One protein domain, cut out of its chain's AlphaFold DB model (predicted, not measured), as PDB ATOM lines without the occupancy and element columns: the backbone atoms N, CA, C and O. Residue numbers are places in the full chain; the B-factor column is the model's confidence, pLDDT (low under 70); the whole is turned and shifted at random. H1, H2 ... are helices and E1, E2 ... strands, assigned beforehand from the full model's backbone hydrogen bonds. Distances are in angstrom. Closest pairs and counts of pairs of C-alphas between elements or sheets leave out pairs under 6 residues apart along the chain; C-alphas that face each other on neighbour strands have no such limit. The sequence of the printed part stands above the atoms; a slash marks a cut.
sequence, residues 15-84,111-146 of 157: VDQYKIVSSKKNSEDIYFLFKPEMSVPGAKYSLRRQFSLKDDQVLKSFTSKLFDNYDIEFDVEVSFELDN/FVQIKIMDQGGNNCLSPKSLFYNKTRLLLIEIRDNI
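What this domain is: This is residues 15 to 84 and 111 to 146 of the 157 residues of an uncharacterized protein of Flavobacteriaceae bacterium M625 (UniProt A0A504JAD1). A strongly twisted sheet of five strands forms a wall, with two helices packed on one face, making two layers, a sheet and the helices on one of its faces. The longer helix H2 runs along E2 and E5, and its last residues meet the shorter H1, which packs by E4 and E5. The printed part has 106 residues, with two named helices and five named strands in the order E1 E2 H1 E3 E4 E5 H2; the sheet's order is E1 - E2 - E5 - E4 - E3, all antiparallel, and the class is mixed, helices and strands. The whole is compact and rounded, with a radius of gyration of the C-alphas of 13.2 A and spans of 35 by 33 by 21 A.

How they stand to each other: E1, residues 19 to 22, and E2, residues 30 to 34, form a hairpin, with N 19 and O 33 at 2.8 A, within hydrogen-bond range. H1, residues 40 to 50, is on the sheet, with 12 pairs of C-alphas within 10 A. E3, residues 61 to 64, and E4, residues 74 to 84, form a second hairpin, with N 64 and O 74 at 2.9 A. The closest C-alphas of H1 and E4 are those of Val 40 and Phe 80, 8.0 A apart. E5, residues 111 to 117, is an inner strand between E2 and E4: N 114 and O 32 are 2.9 A apart, and N 113 and O 79 are 2.9 A apart, both within hydrogen-bond range. H1 and E5 are near each other, with 6 pairs of C-alphas within 10 A. H2, residues 132 to 146, lies over E2 and E5 at a height over the sheet of 9.5 A. It runs along the strands, at 21 degrees to E2 on the local plane. The closest C-alphas of E2 and H2 are those of Phe 34 and Arg 143, 7.3 A apart. H2 touches H1 with residues 142 to 146 alone, at a steep tilt of 56 degrees, opposite ways; their closest C-alphas are those of Ser 46 and Ile 146, 6.0 A apart. The edge strands E1 and E3 are apart. In H1 and H2 every O i to N i+4 pair is within hydrogen-bond range.

Where its parts are: E1 begins at C-alpha 19 (241.322, 173.351, 58.840) and is 9.7 A long; E2 is 13.3 A and E3 9.9 A. H1 measures 15.2 A. E4, the longest strand, covers 32.2 A and ends at C-alpha 84 (242.844, 155.573, 61.814). E5 is 20.0 A long. H2 measures 21.1 A and ends at C-alpha 146 (257.201, 171.726, 56.585).

The domain as a whole: The two C-alphas farthest apart are those of Asp 71 and Asn 84, 41.5 A. Residues 85 to 110 are not printed, and C-alphas 84 and 111 are 11.0 A apart across the cut. The link from E5 to H2, residues 118 to 131, is long. The mean pLDDT of the printed part is 89.2, with residue 16 and residues 25 to 28 under 70.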
ATOM      1  N   VAL A  15     241.814 165.971  55.228       71.94
ATOM      2  CA  VAL A  15     242.378 167.317  55.360       71.94
ATOM      3  C   VAL A  15     243.413 167.482  54.254       71.94
ATOM      4  O   VAL A  15     244.602 167.251  54.455       71.94
ATOM      5  N   ASP A  16     242.947 167.866  53.065       64.38
ATOM      6  CA  ASP A  16     243.819 168.041  51.893       64.38
ATOM      7  C   ASP A  16     244.760 169.246  52.063       64.38
ATOM      8  O   ASP A  16     245.885 169.279  51.552       64.38
ATOM      9  N   GLN A  17     244.306 170.256  52.814       77.75
ATOM     10  CA  GLN A  17     245.058 171.478  53.073       77.75
ATOM     11  C   GLN A  17     245.336 171.693  54.560       77.75
ATOM     12  O   GLN A  17     246.344 171.220  55.093       77.75
ATOM     13  N   TYR A  18     244.432 172.407  55.211       89.00
ATOM     14  CA  TYR A  18     244.387 172.646  56.640       89.00
ATOM     15  C   TYR A  18     242.930 172.944  57.012       89.00
ATOM     16  O   TYR A  18     242.110 173.253  56.142       89.00
ATOM     17  N   LYS A  19     242.601 172.887  58.298       91.19
ATOM     18  CA  LYS A  19     241.322 173.351  58.840       91.19
ATOM     19  C   LYS A  19     241.578 174.199  60.077       91.19
ATOM     20  O   LYS A  19     242.553 173.987  60.788       91.19
ATOM     21  N   ILE A  20     240.699 175.159  60.328       90.19
ATOM     22  CA  ILE A  20     240.611 175.824  61.627       90.19
ATOM     23  C   ILE A  20     239.373 175.245  62.291       90.19
ATOM     24  O   ILE A  20     238.264 175.414  61.783       90.19
ATOM     25  N   VAL A  21     239.580 174.501  63.366       87.50
ATOM     26  CA  VAL A  21     238.548 173.695  64.022       87.50
ATOM     27  C   VAL A  21     238.435 174.092  65.483       87.50
ATOM     28  O   VAL A  21     239.365 174.639  66.064       87.50
ATOM     29  N   SER A  22     237.266 173.838  66.056       82.44
ATOM     30  CA  SER A  22     236.946 174.127  67.449       82.44
ATOM     31  C   SER A  22     236.626 172.814  68.151       82.44
ATOM     32  O   SER A  22     235.872 172.014  67.594       82.44
ATOM     33  N   SER A  23     237.153 172.584  69.357       71.69
ATOM     34  CA  SER A  23     236.918 171.324  70.085       71.69
ATOM     35  C   SER A  23     235.442 171.109  70.451       71.69
ATOM     36  O   SER A  23     234.988 169.969  70.556       71.69
ATOM     37  N   LYS A  24     234.654 172.187  70.585       71.06
ATOM     38  CA  LYS A  24     233.185 172.155  70.713       71.06
ATOM     39  C   LYS A  24     232.513 173.270  69.911       71.06
ATOM     40  O   LYS A  24     233.108 174.302  69.599       71.06
ATOM     41  N   LYS A  25     231.219 173.101  69.616       52.16
ATOM     42  CA  LYS A  25     230.374 174.167  69.049       52.16
ATOM     43  C   LYS A  25     230.318 175.317  70.071       52.16
ATOM     44  O   LYS A  25     229.804 175.118  71.166       52.16
ATOM     45  N   ASN A  26     230.861 176.484  69.716       55.25
ATOM     46  CA  ASN A  26     231.017 177.682  70.564       55.25
ATOM     47  C   ASN A  26     232.141 177.655  71.627       55.25
ATOM     48  O   ASN A  26     232.094 178.470  72.545       55.25
ATOM     49  N   SER A  27     233.148 176.776  71.534       64.94
ATOM     50  CA  SER A  27     234.350 176.916  72.376       64.94
ATOM     51  C   SER A  27     235.347 177.917  71.790       64.94
ATOM     52  O   SER A  27     235.509 178.004  70.577       64.94
ATOM     53  N   GLU A  28     236.079 178.616  72.658       68.56
ATOM     54  CA  GLU A  28     237.252 179.428  72.274       68.56
ATOM     55  C   GLU A  28     238.517 178.579  72.065       68.56
ATOM     56  O   GLU A  28     239.604 179.078  71.775       68.56
ATOM     57  N   ASP A  29     238.371 177.265  72.190       82.12
ATOM     58  CA  ASP A  29     239.417 176.288  71.969       82.12
ATOM     59  C   ASP A  29     239.501 175.933  70.479       82.12
ATOM     60  O   ASP A  29     238.976 174.921  70.012       82.12
ATOM     61  N   ILE A  30     240.090 176.869  69.735       92.44
ATOM     62  CA  ILE A  30     240.252 176.841  68.284       92.44
ATOM     63  C   ILE A  30     241.704 176.498  67.946       92.44
ATOM     64  O   ILE A  30     242.634 177.091  68.491       92.44
ATOM     65  N   TYR A  31     241.915 175.571  67.024       93.94
ATOM     66  CA  TYR A  31     243.249 175.161  66.599       93.94
ATOM     67  C   TYR A  31     243.333 175.017  65.083       93.94
ATOM     68  O   TYR A  31     242.345 174.791  64.380       93.94
ATOM     69  N   PHE A  32     244.548 175.186  64.578       95.44
ATOM     70  CA  PHE A  32     244.905 174.964  63.191       95.44
ATOM     71  C   PHE A  32     245.353 173.515  63.030       95.44
ATOM     72  O   PHE A  32     246.340 173.095  63.629       95.44
ATOM     73  N   LEU A  33     244.612 172.763  62.227       93.94
ATOM     74  CA  LEU A  33     244.800 171.343  61.979       93.94
ATOM     75  C   LEU A  33     245.331 171.139  60.561       93.94
ATOM     76  O   LEU A  33     244.725 171.620  59.601       93.94
ATOM     77  N   PHE A  34     246.415 170.388  60.393       92.69
ATOM     78  CA  PHE A  34     246.875 169.964  59.070       92.69
ATOM     79  C   PHE A  34     247.542 168.591  59.104       92.69
ATOM     80  O   PHE A  34     248.088 168.165  60.118       92.69
ATOM     81  N   LYS A  35     247.524 167.905  57.959       90.94
ATOM     82  CA  LYS A  35     248.266 166.661  57.754       90.94
ATOM     83  C   LYS A  35     249.678 166.983  57.237       90.94
ATOM     84  O   LYS A  35     249.784 167.560  56.150       90.94
ATOM     85  N   PRO A  36     250.756 166.651  57.967       88.38
ATOM     86  CA  PRO A  36     252.112 166.771  57.449       88.38
ATOM     87  C   PRO A  36     252.369 165.700  56.377       88.38
ATOM     88  O   PRO A  36     251.904 164.569  56.485       88.38
ATOM     89  N   GLU A  37     253.157 166.031  55.354       84.06
ATOM     90  CA  GLU A  37     253.581 165.084  54.302       84.06
ATOM     91  C   GLU A  37     254.832 164.282  54.707       84.06
ATOM     92  O   GLU A  37     255.613 163.841  53.871       84.06
ATOM     93  N   MET A  38     255.052 164.119  56.011       83.88
ATOM     94  CA  MET A  38     256.259 163.526  56.575       83.88
ATOM     95  C   MET A  38     255.973 162.794  57.885       83.88
ATOM     96  O   MET A  38     254.879 162.882  58.443       83.88
ATOM     97  N   SER A  39     256.980 162.094  58.405       85.69
ATOM     98  CA  SER A  39     256.876 161.384  59.678       85.69
ATOM     99  C   SER A  39     256.770 162.340  60.871       85.69
ATOM    100  O   SER A  39     257.328 163.440  60.868       85.69
ATOM    101  N   VAL A  40     256.116 161.891  61.946       87.25
ATOM    102  CA  VAL A  40     255.981 162.660  63.197       87.25
ATOM    103  C   VAL A  40     257.323 163.169  63.738       87.25
ATOM    104  O   VAL A  40     257.392 164.346  64.095       87.25
ATOM    105  N   PRO A  41     258.407 162.363  63.796       88.31
ATOM    106  CA  PRO A  41     259.695 162.849  64.283       88.31
ATOM    107  C   PRO A  41     260.239 164.042  63.505       88.31
ATOM    108  O   PRO A  41     260.756 164.971  64.124       88.31
ATOM    109  N   GLY A  42     260.111 164.065  62.178       87.50
ATOM    110  CA  GLY A  42     260.622 165.220  61.448       87.50
ATOM    111  C   GLY A  42     259.620 166.357  61.282       87.50
ATOM    112  O   GLY A  42     260.057 167.499  61.207       87.50
ATOM    113  N   ALA A  43     258.312 166.113  61.424       89.94
ATOM    114  CA  ALA A  43     257.361 167.202  61.652       89.94
ATOM    115  C   ALA A  43     257.712 167.942  62.953       89.94
ATOM    116  O   ALA A  43     257.779 169.169  62.973       89.94
ATOM    117  N   LYS A  44     258.040 167.204  64.026       91.50
ATOM    118  CA  LYS A  44     258.556 167.786  65.275       91.50
ATOM    119  C   LYS A  44     259.845 168.573  65.044       91.50
ATOM    120  O   LYS A  44     259.954 169.692  65.533       91.50
ATOM    121  N   TYR A  45     260.808 168.009  64.317       89.25
ATOM    122  CA  TYR A  45     262.067 168.691  64.000       89.25
ATOM    123  C   TYR A  45     261.836 170.009  63.246       89.25
ATOM    124  O   TYR A  45     262.338 171.050  63.666       89.25
ATOM    125  N   SER A  46     261.029 169.976  62.186       91.06
ATOM    126  CA  SER A  46     260.737 171.149  61.367       91.06
ATOM    127  C   SER A  46     260.022 172.231  62.172       91.06
ATOM    128  O   SER A  46     260.461 173.377  62.190       91.06
ATOM    129  N   LEU A  47     258.987 171.870  62.936       93.69
ATOM    130  CA  LEU A  47     258.271 172.827  63.784       93.69
ATOM    131  C   LEU A  47     259.196 173.471  64.821       93.69
ATOM    132  O   LEU A  47     259.138 174.682  65.009       93.69
ATOM    133  N   ARG A  48     260.105 172.705  65.444       93.56
ATOM    134  CA  ARG A  48     261.108 173.273  66.362       93.56
ATOM    135  C   ARG A  48     261.962 174.338  65.681       93.56
ATOM    136  O   ARG A  48     262.171 175.393  66.268       93.56
ATOM    137  N   ARG A  49     262.426 174.090  64.453       91.31
ATOM    138  CA  ARG A  49     263.227 175.061  63.694       91.31
ATOM    139  C   ARG A  49     262.425 176.293  63.303       91.31
ATOM    140  O   ARG A  49     262.909 177.403  63.483       91.31
ATOM    141  N   GLN A  50     261.210 176.100  62.801       92.19
ATOM    142  CA  GLN A  50     260.358 177.198  62.347       92.19
ATOM    143  C   GLN A  50     259.918 178.110  63.500       92.19
ATOM    144  O   GLN A  50     259.859 179.322  63.330       92.19
ATOM    145  N   PHE A  51     259.711 177.556  64.699       93.62
ATOM    146  CA  PHE A  51     259.473 178.334  65.920       93.62
ATOM    147  C   PHE A  51     260.757 178.790  66.634       93.62
ATOM    148  O   PHE A  51     260.674 179.384  67.706       93.62
ATOM    149  N   SER A  52     261.937 178.531  66.054       92.31
ATOM    150  CA  SER A  52     263.249 178.878  66.622       92.31
ATOM    151  C   SER A  52     263.456 178.381  68.061       92.31
ATOM    152  O   SER A  52     264.054 179.066  68.890       92.31
ATOM    153  N   LEU A  53     262.958 177.176  68.360       93.00
ATOM    154  CA  LEU A  53     263.068 176.573  69.685       93.00
ATOM    155  C   LEU A  53     264.500 176.134  69.978       93.00
ATOM    156  O   LEU A  53     265.123 175.420  69.188       93.00
ATOM    157  N   LYS A  54     264.984 176.500  71.164       89.50
ATOM    158  CA  LYS A  54     266.235 175.995  71.730       89.50
ATOM    159  C   LYS A  54     266.095 174.530  72.151       89.50
ATOM    160  O   LYS A  54     264.990 174.011  72.337       89.50
ATOM    161  N   ASP A  55     267.226 173.850  72.316       81.88
ATOM    162  CA  ASP A  55     267.270 172.422  72.655       81.88
ATOM    163  C   ASP A  55     266.578 172.086  73.983       81.88
ATOM    164  O   ASP A  55     265.973 171.023  74.104       81.88
ATOM    165  N   ASP A  56     266.586 173.014  74.939       86.25
ATOM    166  CA  ASP A  56     265.929 172.904  76.243       86.25
ATOM    167  C   ASP A  56     264.425 173.237  76.221       86.25
ATOM    168  O   ASP A  56     263.708 172.907  77.167       86.25
ATOM    169  N   GLN A  57     263.911 173.846  75.146       87.19
ATOM    170  CA  GLN A  57     262.494 174.199  75.021       87.19
ATOM    171  C   GLN A  57     261.648 173.026  74.511       87.19
ATOM    172  O   GLN A  57     262.032 172.287  73.599       87.19
ATOM    173  N   VAL A  58     260.443 172.874  75.065       92.06
ATOM    174  CA  VAL A  58     259.521 171.778  74.740       92.06
ATOM    175  C   VAL A  58     258.539 172.217  73.654       92.06
ATOM    176  O   VAL A  58     257.801 173.174  73.835       92.06
ATOM    177  N   LEU A  59     258.459 171.472  72.543       93.31
ATOM    178  CA  LEU A  59     257.555 171.804  71.426       93.31
ATOM    179  C   LEU A  59     256.068 171.801  71.828       93.31
ATOM    180  O   LEU A  59     255.270 172.490  71.211       93.31
ATOM    181  N   LYS A  60     255.695 171.019  72.848       95.12
ATOM    182  CA  LYS A  60     254.301 170.865  73.291       95.12
ATOM    183  C   LYS A  60     253.661 172.197  73.692       95.12
ATOM    184  O   LYS A  60     252.496 172.412  73.384       95.12
ATOM    185  N   SER A  61     254.399 173.036  74.414       94.88
ATOM    186  CA  SER A  61     253.929 174.335  74.886       94.88
ATOM    187  C   SER A  61     255.132 175.229  75.161       94.88
ATOM    188  O   SER A  61     256.057 174.813  75.864       94.88
ATOM    189  N   PHE A  62     255.139 176.419  74.570       95.56
ATOM    190  CA  PHE A  62     256.214 177.394  74.707       95.56
ATOM    191  C   PHE A  62     255.709 178.802  74.394       95.56
ATOM    192  O   PHE A  62     254.762 178.980  73.632       95.56
ATOM    193  N   THR A  63     256.395 179.803  74.930       94.75
ATOM    194  CA  THR A  63     256.152 181.212  74.619       94.75
ATOM    195  C   THR A  63     257.113 181.665  73.519       94.75
ATOM    196  O   THR A  63     258.296 181.313  73.541       94.75
ATOM    197  N   SER A  64     256.618 182.406  72.525       92.81
ATOM    198  CA  SER A  64     257.424 182.887  71.398       92.81
ATOM    199  C   SER A  64     256.940 184.231  70.856       92.81
ATOM    200  O   SER A  64     255.746 184.539  70.850       92.81
ATOM    201  N   LYS A  65     257.880 185.031  70.346       93.69
ATOM    202  CA  LYS A  65     257.592 186.247  69.584       93.69
ATOM    203  C   LYS A  65     257.327 185.860  68.132       93.69
ATOM    204  O   LYS A  65     258.248 185.529  67.392       93.69
ATOM    205  N   LEU A  66     256.058 185.885  67.732       92.31
ATOM    206  CA  LEU A  66     255.631 185.405  66.412       92.31
ATOM    207  C   LEU A  66     255.662 186.475  65.318       92.31
ATOM    208  O   LEU A  66     255.659 186.150  64.134       92.31
ATOM    209  N   PHE A  67     255.638 187.752  65.701       91.56
ATOM    210  CA  PHE A  67     255.507 188.864  64.768       91.56
ATOM    211  C   PHE A  67     256.468 189.993  65.152       91.56
ATOM    212  O   PHE A  67     256.234 190.692  66.135       91.56
ATOM    213  N   ASP A  68     257.501 190.231  64.344       86.19
ATOM    214  CA  ASP A  68     258.565 191.205  64.653       86.19
ATOM    215  C   ASP A  68     258.062 192.639  64.865       86.19
ATOM    216  O   ASP A  68     258.636 193.406  65.636       86.19
ATOM    217  N   ASN A  69     256.951 192.988  64.215       86.25
ATOM    218  CA  ASN A  69     256.353 194.321  64.286       86.25
ATOM    219  C   ASN A  69     255.657 194.617  65.625       86.25
ATOM    220  O   ASN A  69     255.208 195.744  65.828       86.25
ATOM    221  N   TYR A  70     255.514 193.624  66.504       85.06
ATOM    222  CA  TYR A  70     254.871 193.781  67.803       85.06
ATOM    223  C   TYR A  70     255.809 193.289  68.887       85.06
ATOM    224  O   TYR A  70     256.341 192.190  68.793       85.06
ATOM    225  N   ASP A  71     255.973 194.068  69.949       88.19
ATOM    226  CA  ASP A  71     256.695 193.608  71.133       88.19
ATOM    227  C   ASP A  71     255.768 192.809  72.055       88.19
ATOM    228  O   ASP A  71     255.465 193.205  73.176       88.19
ATOM    229  N   ILE A  72     255.210 191.729  71.501       91.19
ATOM    230  CA  ILE A  72     254.213 190.874  72.144       91.19
ATOM    231  C   ILE A  72     254.667 189.426  72.006       91.19
ATOM    232  O   ILE A  72     255.032 188.971  70.918       91.19
ATOM    233  N   GLU A  73     254.613 188.711  73.120       94.38
ATOM    234  CA  GLU A  73     254.838 187.274  73.174       94.38
ATOM    235  C   GLU A  73     253.508 186.518  73.115       94.38
ATOM    236  O   GLU A  73     252.482 186.999  73.596       94.38
ATOM    237  N   PHE A  74     253.538 185.333  72.512       95.81
ATOM    238  CA  PHE A  74     252.379 184.469  72.335       95.81
ATOM    239  C   PHE A  74     252.678 183.091  72.901       95.81
ATOM    240  O   PHE A  74     253.773 182.561  72.699       95.81
ATOM    241  N   ASP A  75     251.682 182.488  73.537       96.06
ATOM    242  CA  ASP A  75     251.770 181.104  73.976       96.06
ATOM    243  C   ASP A  75     251.334 180.190  72.838       96.06
ATOM    244  O   ASP A  75     250.236 180.312  72.290       96.06
ATOM    245  N   VAL A  76     252.218 179.275  72.460       96.75
ATOM    246  CA  VAL A  76     252.008 178.322  71.376       96.75
ATOM    247  C   VAL A  76     251.893 176.931  71.968       96.75
ATOM    248  O   VAL A  76     252.772 176.483  72.704       96.75
ATOM    249  N   GLU A  77     250.831 176.223  71.609       95.94
ATOM    250  CA  GLU A  77     250.640 174.815  71.934       95.94
ATOM    251  C   GLU A  77     250.648 173.989  70.650       95.94
ATOM    252  O   GLU A  77     249.973 174.327  69.674       95.94
ATOM    253  N   VAL A  78     251.409 172.895  70.659       96.31
ATOM    254  CA  VAL A  78     251.503 171.959  69.534       96.31
ATOM    255  C   VAL A  78     251.180 170.550  70.016       96.31
ATOM    256  O   VAL A  78     251.866 169.993  70.880       96.31
ATOM    257  N   SER A  79     250.171 169.937  69.407       94.19
ATOM    258  CA  SER A  79     249.782 168.543  69.632       94.19
ATOM    259  C   SER A  79     249.788 167.746  68.330       94.19
ATOM    260  O   SER A  79     249.732 168.287  67.225       94.19
ATOM    261  N   PHE A  80     249.901 166.428  68.477       91.88
ATOM    262  CA  PHE A  80     249.826 165.473  67.380       91.88
ATOM    263  C   PHE A  80     248.654 164.542  67.659       91.88
ATOM    264  O   PHE A  80     248.613 163.915  68.717       91.88
ATOM    265  N   GLU A  81     247.720 164.471  66.722       87.75
ATOM    266  CA  GLU A  81     246.543 163.612  66.793       87.75
ATOM    267  C   GLU A  81     246.704 162.459  65.802       87.75
ATOM    268  O   GLU A  81     247.140 162.671  64.672       87.75
ATOM    269  N   LEU A  82     246.398 161.241  66.236       84.06
ATOM    270  CA  LEU A  82     246.378 160.053  65.388       84.06
ATOM    271  C   LEU A  82     244.925 159.707  65.097       84.06
ATOM    272  O   LEU A  82     244.138 159.567  66.030       84.06
ATOM    273  N   ASP A  83     244.601 159.552  63.820       81.06
ATOM    274  CA  ASP A  83     243.321 159.020  63.378       81.06
ATOM    275  C   ASP A  83     243.560 157.840  62.439       81.06
ATOM    276  O   ASP A  83     244.497 157.848  61.637       81.06
ATOM    277  N   ASN A  84     242.715 156.823  62.549       78.94
ATOM    278  CA  ASN A  84     242.844 155.573  61.814       78.94
ATOM    279  C   ASN A  84     241.589 155.351  60.973       78.94
ATOM    280  O   ASN A  84     240.469 155.573  61.448       78.94
ATOM    281  N   PHE A 111     247.890 164.003  62.352       91.62
ATOM    282  CA  PHE A 111     247.636 165.420  62.166       91.62
ATOM    283  C   PHE A 111     248.424 166.244  63.178       91.62
ATOM    284  O   PHE A 111     248.630 165.835  64.320       91.62
ATOM    285  N   VAL A 112     248.858 167.423  62.749       93.81
ATOM    286  CA  VAL A 112     249.435 168.449  63.615       93.81
ATOM    287  C   VAL A 112     248.340 169.442  63.962       93.81
ATOM    288  O   VAL A 112     247.651 169.947  63.073       93.81
ATOM    289  N   GLN A 113     248.216 169.735  65.248       95.44
ATOM    290  CA  GLN A 113     247.345 170.761  65.792       95.44
ATOM    291  C   GLN A 113     248.212 171.868  66.391       95.44
ATOM    292  O   GLN A 113     249.119 171.584  67.175       95.44
ATOM    293  N   ILE A 114     247.944 173.118  66.019       96.31
ATOM    294  CA  ILE A 114     248.630 174.285  66.577       96.31
ATOM    295  C   ILE A 114     247.601 175.275  67.102       96.31
ATOM    296  O   ILE A 114     246.675 175.669  66.386       96.31
ATOM    297  N   LYS A 115     247.795 175.708  68.341       95.81
ATOM    298  CA  LYS A 115     247.012 176.746  69.000       95.81
ATOM    299  C   LYS A 115     247.943 177.870  69.427       95.81
ATOM    300  O   LYS A 115     249.070 177.621  69.838       95.81
ATOM    301  N   ILE A 116     247.475 179.104  69.272       96.25
ATOM    302  CA  ILE A 116     248.241 180.310  69.587       96.25
ATOM    303  C   ILE A 116     247.347 181.210  70.430       96.25
ATOM    304  O   ILE A 116     246.228 181.521  70.016       96.25
ATOM    305  N   MET A 117     247.842 181.610  71.594       95.75
ATOM    306  CA  MET A 117     247.155 182.465  72.552       95.75
ATOM    307  C   MET A 117     247.933 183.768  72.731       95.75
ATOM    308  O   MET A 117     249.164 183.764  72.738       95.75
ATOM    309  N   ASP A 118     247.224 184.888  72.869       94.00
ATOM    310  CA  ASP A 118     247.844 186.145  73.292       94.00
ATOM    311  C   ASP A 118     248.049 186.188  74.815       94.00
ATOM    312  O   ASP A 118     247.543 185.343  75.553       94.00
ATOM    313  N   GLN A 119     248.761 187.209  75.302       90.50
ATOM    314  CA  GLN A 119     249.025 187.411  76.735       90.50
ATOM    315  C   GLN A 119     247.753 187.571  77.589       90.50
ATOM    316  O   GLN A 119     247.801 187.416  78.806       90.50
ATOM    317  N   GLY A 120     246.616 187.900  76.969       88.88
ATOM    318  CA  GLY A 120     245.316 187.961  77.631       88.88
ATOM    319  C   GLY A 120     244.620 186.603  77.731       88.88
ATOM    320  O   GLY A 120     243.496 186.543  78.222       88.88
ATOM    321  N   GLY A 121     245.250 185.526  77.251       89.44
ATOM    322  CA  GLY A 121     244.663 184.194  77.184       89.44
ATOM    323  C   GLY A 121     243.607 184.057  76.089       89.44
ATOM    324  O   GLY A 121     242.807 183.123  76.141       89.44
ATOM    325  N   ASN A 122     243.577 184.956  75.096       92.44
ATOM    326  CA  ASN A 122     242.624 184.872  73.992       92.44
ATOM    327  C   ASN A 122     243.219 184.098  72.822       92.44
ATOM    328  O   ASN A 122     244.371 184.292  72.431       92.44
ATOM    329  N   ASN A 123     242.397 183.257  72.206       94.44
ATOM    330  CA  ASN A 123     242.819 182.460  71.069       94.44
ATOM    331  C   ASN A 123     243.013 183.324  69.818       94.44
ATOM    332  O   ASN A 123     242.060 183.911  69.294       94.44
ATOM    333  N   CYS A 124     244.237 183.362  69.293       95.31
ATOM    334  CA  CYS A 124     244.589 184.136  68.108       95.31
ATOM    335  C   CYS A 124     243.988 183.582  66.807       95.31
ATOM    336  O   CYS A 124     244.021 184.273  65.795       95.31
ATOM    337  N   LEU A 125     243.405 182.379  66.815       95.25
ATOM    338  CA  LEU A 125     242.617 181.810  65.712       95.25
ATOM    339  C   LEU A 125     241.107 182.038  65.863       95.25
ATOM    340  O   LEU A 125     240.335 181.632  64.992       95.25
ATOM    341  N   SER A 126     240.665 182.725  66.920       92.69
ATOM    342  CA  SER A 126     239.286 183.201  67.017       92.69
ATOM    343  C   SER A 126     239.004 184.257  65.944       92.69
ATOM    344  O   SER A 126     239.785 185.201  65.818       92.69
ATOM    345  N   PRO A 127     237.865 184.196  65.223       88.38
ATOM    346  CA  PRO A 127     237.469 185.241  64.273       88.38
ATOM    347  C   PRO A 127     237.339 186.640  64.896       88.38
ATOM    348  O   PRO A 127     237.322 187.633  64.176       88.38
ATOM    349  N   LYS A 128     237.223 186.721  66.229       89.56
ATOM    350  CA  LYS A 128     237.172 187.981  66.984       89.56
ATOM    351  C   LYS A 128     238.559 188.522  67.354       89.56
ATOM    352  O   LYS A 128     238.650 189.640  67.846       89.56
ATOM    353  N   SER A 129     239.621 187.740  67.161       91.44
ATOM    354  CA  SER A 129     240.981 188.149  67.505       91.44
ATOM    355  C   SER A 129     241.527 189.160  66.501       91.44
ATOM    356  O   SER A 129     241.420 188.982  65.287       91.44
ATOM    357  N   LEU A 130     242.217 190.181  67.010       92.00
ATOM    358  CA  LEU A 130     242.965 191.142  66.194       92.00
ATOM    359  C   LEU A 130     244.122 190.478  65.425       92.00
ATOM    360  O   LEU A 130     244.554 190.984  64.390       92.00
ATOM    361  N   PHE A 131     244.598 189.326  65.904       94.19
ATOM    362  CA  PHE A 131     245.695 188.578  65.298       94.19
ATOM    363  C   PHE A 131     245.227 187.487  64.330       94.19
ATOM    364  O   PHE A 131     246.080 186.825  63.739       94.19
ATOM    365  N   TYR A 132     243.915 187.318  64.107       94.75
ATOM    366  CA  TYR A 132     243.351 186.218  63.312       94.75
ATOM    367  C   TYR A 132     244.035 186.030  61.955       94.75
ATOM    368  O   TYR A 132     244.590 184.970  61.662       94.75
ATOM    369  N   ASN A 133     244.059 187.084  61.138       95.00
ATOM    370  CA  ASN A 133     244.611 186.999  59.787       95.00
ATOM    371  C   ASN A 133     246.122 186.732  59.790       95.00
ATOM    372  O   ASN A 133     246.597 185.929  58.991       95.00
ATOM    373  N   LYS A 134     246.874 187.370  60.697       95.06
ATOM    374  CA  LYS A 134     248.330 187.187  60.804       95.06
ATOM    375  C   LYS A 134     248.681 185.775  61.261       95.06
ATOM    376  O   LYS A 134     249.511 185.125  60.636       95.06
ATOM    377  N   THR A 135     247.991 185.285  62.285       95.81
ATOM    378  CA  THR A 135     248.164 183.939  62.842       95.81
ATOM    379  C   THR A 135     247.826 182.874  61.806       95.81
ATOM    380  O   THR A 135     248.603 181.951  61.584       95.81
ATOM    381  N   ARG A 136     246.705 183.035  61.094       95.88
ATOM    382  CA  ARG A 136     246.311 182.127  60.012       95.88
ATOM    383  C   ARG A 136     247.354 182.079  58.893       95.88
ATOM    384  O   ARG A 136     247.665 180.991  58.422       95.88
ATOM    385  N   LEU A 137     247.871 183.227  58.451       95.69
ATOM    386  CA  LEU A 137     248.880 183.279  57.386       95.69
ATOM    387  C   LEU A 137     250.208 182.652  57.824       95.69
ATOM    388  O   LEU A 137     250.746 181.837  57.082       95.69
ATOM    389  N   LEU A 138     250.671 182.955  59.041       95.62
ATOM    390  CA  LEU A 138     251.863 182.345  59.632       95.62
ATOM    391  C   LEU A 138     251.761 180.813  59.652       95.62
ATOM    392  O   LEU A 138     252.688 180.117  59.259       95.62
ATOM    393  N   LEU A 139     250.621 180.270  60.083       95.94
ATOM    394  CA  LEU A 139     250.439 178.820  60.183       95.94
ATOM    395  C   LEU A 139     250.318 178.131  58.817       95.94
ATOM    396  O   LEU A 139     250.766 176.995  58.670       95.94
ATOM    397  N   ILE A 140     249.768 178.815  57.807       94.62
ATOM    398  CA  ILE A 140     249.797 178.340  56.414       94.62
ATOM    399  C   ILE A 140     251.241 178.279  55.913       94.62
ATOM    400  O   ILE A 140     251.643 177.262  55.353       94.62
ATOM    401  N   GLU A 141     252.030 179.326  56.161       93.25
ATOM    402  CA  GLU A 141     253.444 179.356  55.790       93.25
ATOM    403  C   GLU A 141     254.223 178.230  56.479       93.25
ATOM    404  O   GLU A 141     254.949 177.491  55.812       93.25
ATOM    405  N   ILE A 142     253.996 178.017  57.779       92.69
ATOM    406  CA  ILE A 142     254.631 176.925  58.524       92.69
ATOM    407  C   ILE A 142     254.310 175.564  57.903       92.69
ATOM    408  O   ILE A 142     255.192 174.725  57.692       92.69
ATOM    409  N   ARG A 143     253.032 175.350  57.583       92.12
ATOM    410  CA  ARG A 143     252.519 174.123  56.971       92.12
ATOM    411  C   ARG A 143     253.083 173.891  55.572       92.12
ATOM    412  O   ARG A 143     253.356 172.748  55.214       92.12
ATOM    413  N   ASP A 144     253.271 174.938  54.780       89.94
ATOM    414  CA  ASP A 144     253.829 174.817  53.432       89.94
ATOM    415  C   ASP A 144     255.359 174.654  53.449       89.94
ATOM    416  O   ASP A 144     255.913 173.979  52.577       89.94
ATOM    417  N   ASN A 145     256.040 175.198  54.460       88.06
ATOM    418  CA  ASN A 145     257.483 175.040  54.653       88.06
ATOM    419  C   ASN A 145     257.857 173.690  55.262       88.06
ATOM    420  O   ASN A 145     258.917 173.167  54.923       88.06
ATOM    421  N   ILE A 146     256.974 173.080  56.066       83.38
ATOM    422  CA  ILE A 146     257.201 171.726  56.585       83.38
ATOM    423  C   ILE A 146     257.489 170.776  55.414       83.38
ATOM    424  O   ILE A 146     258.466 170.049  55.434       83.38
TER     425      ILE A 146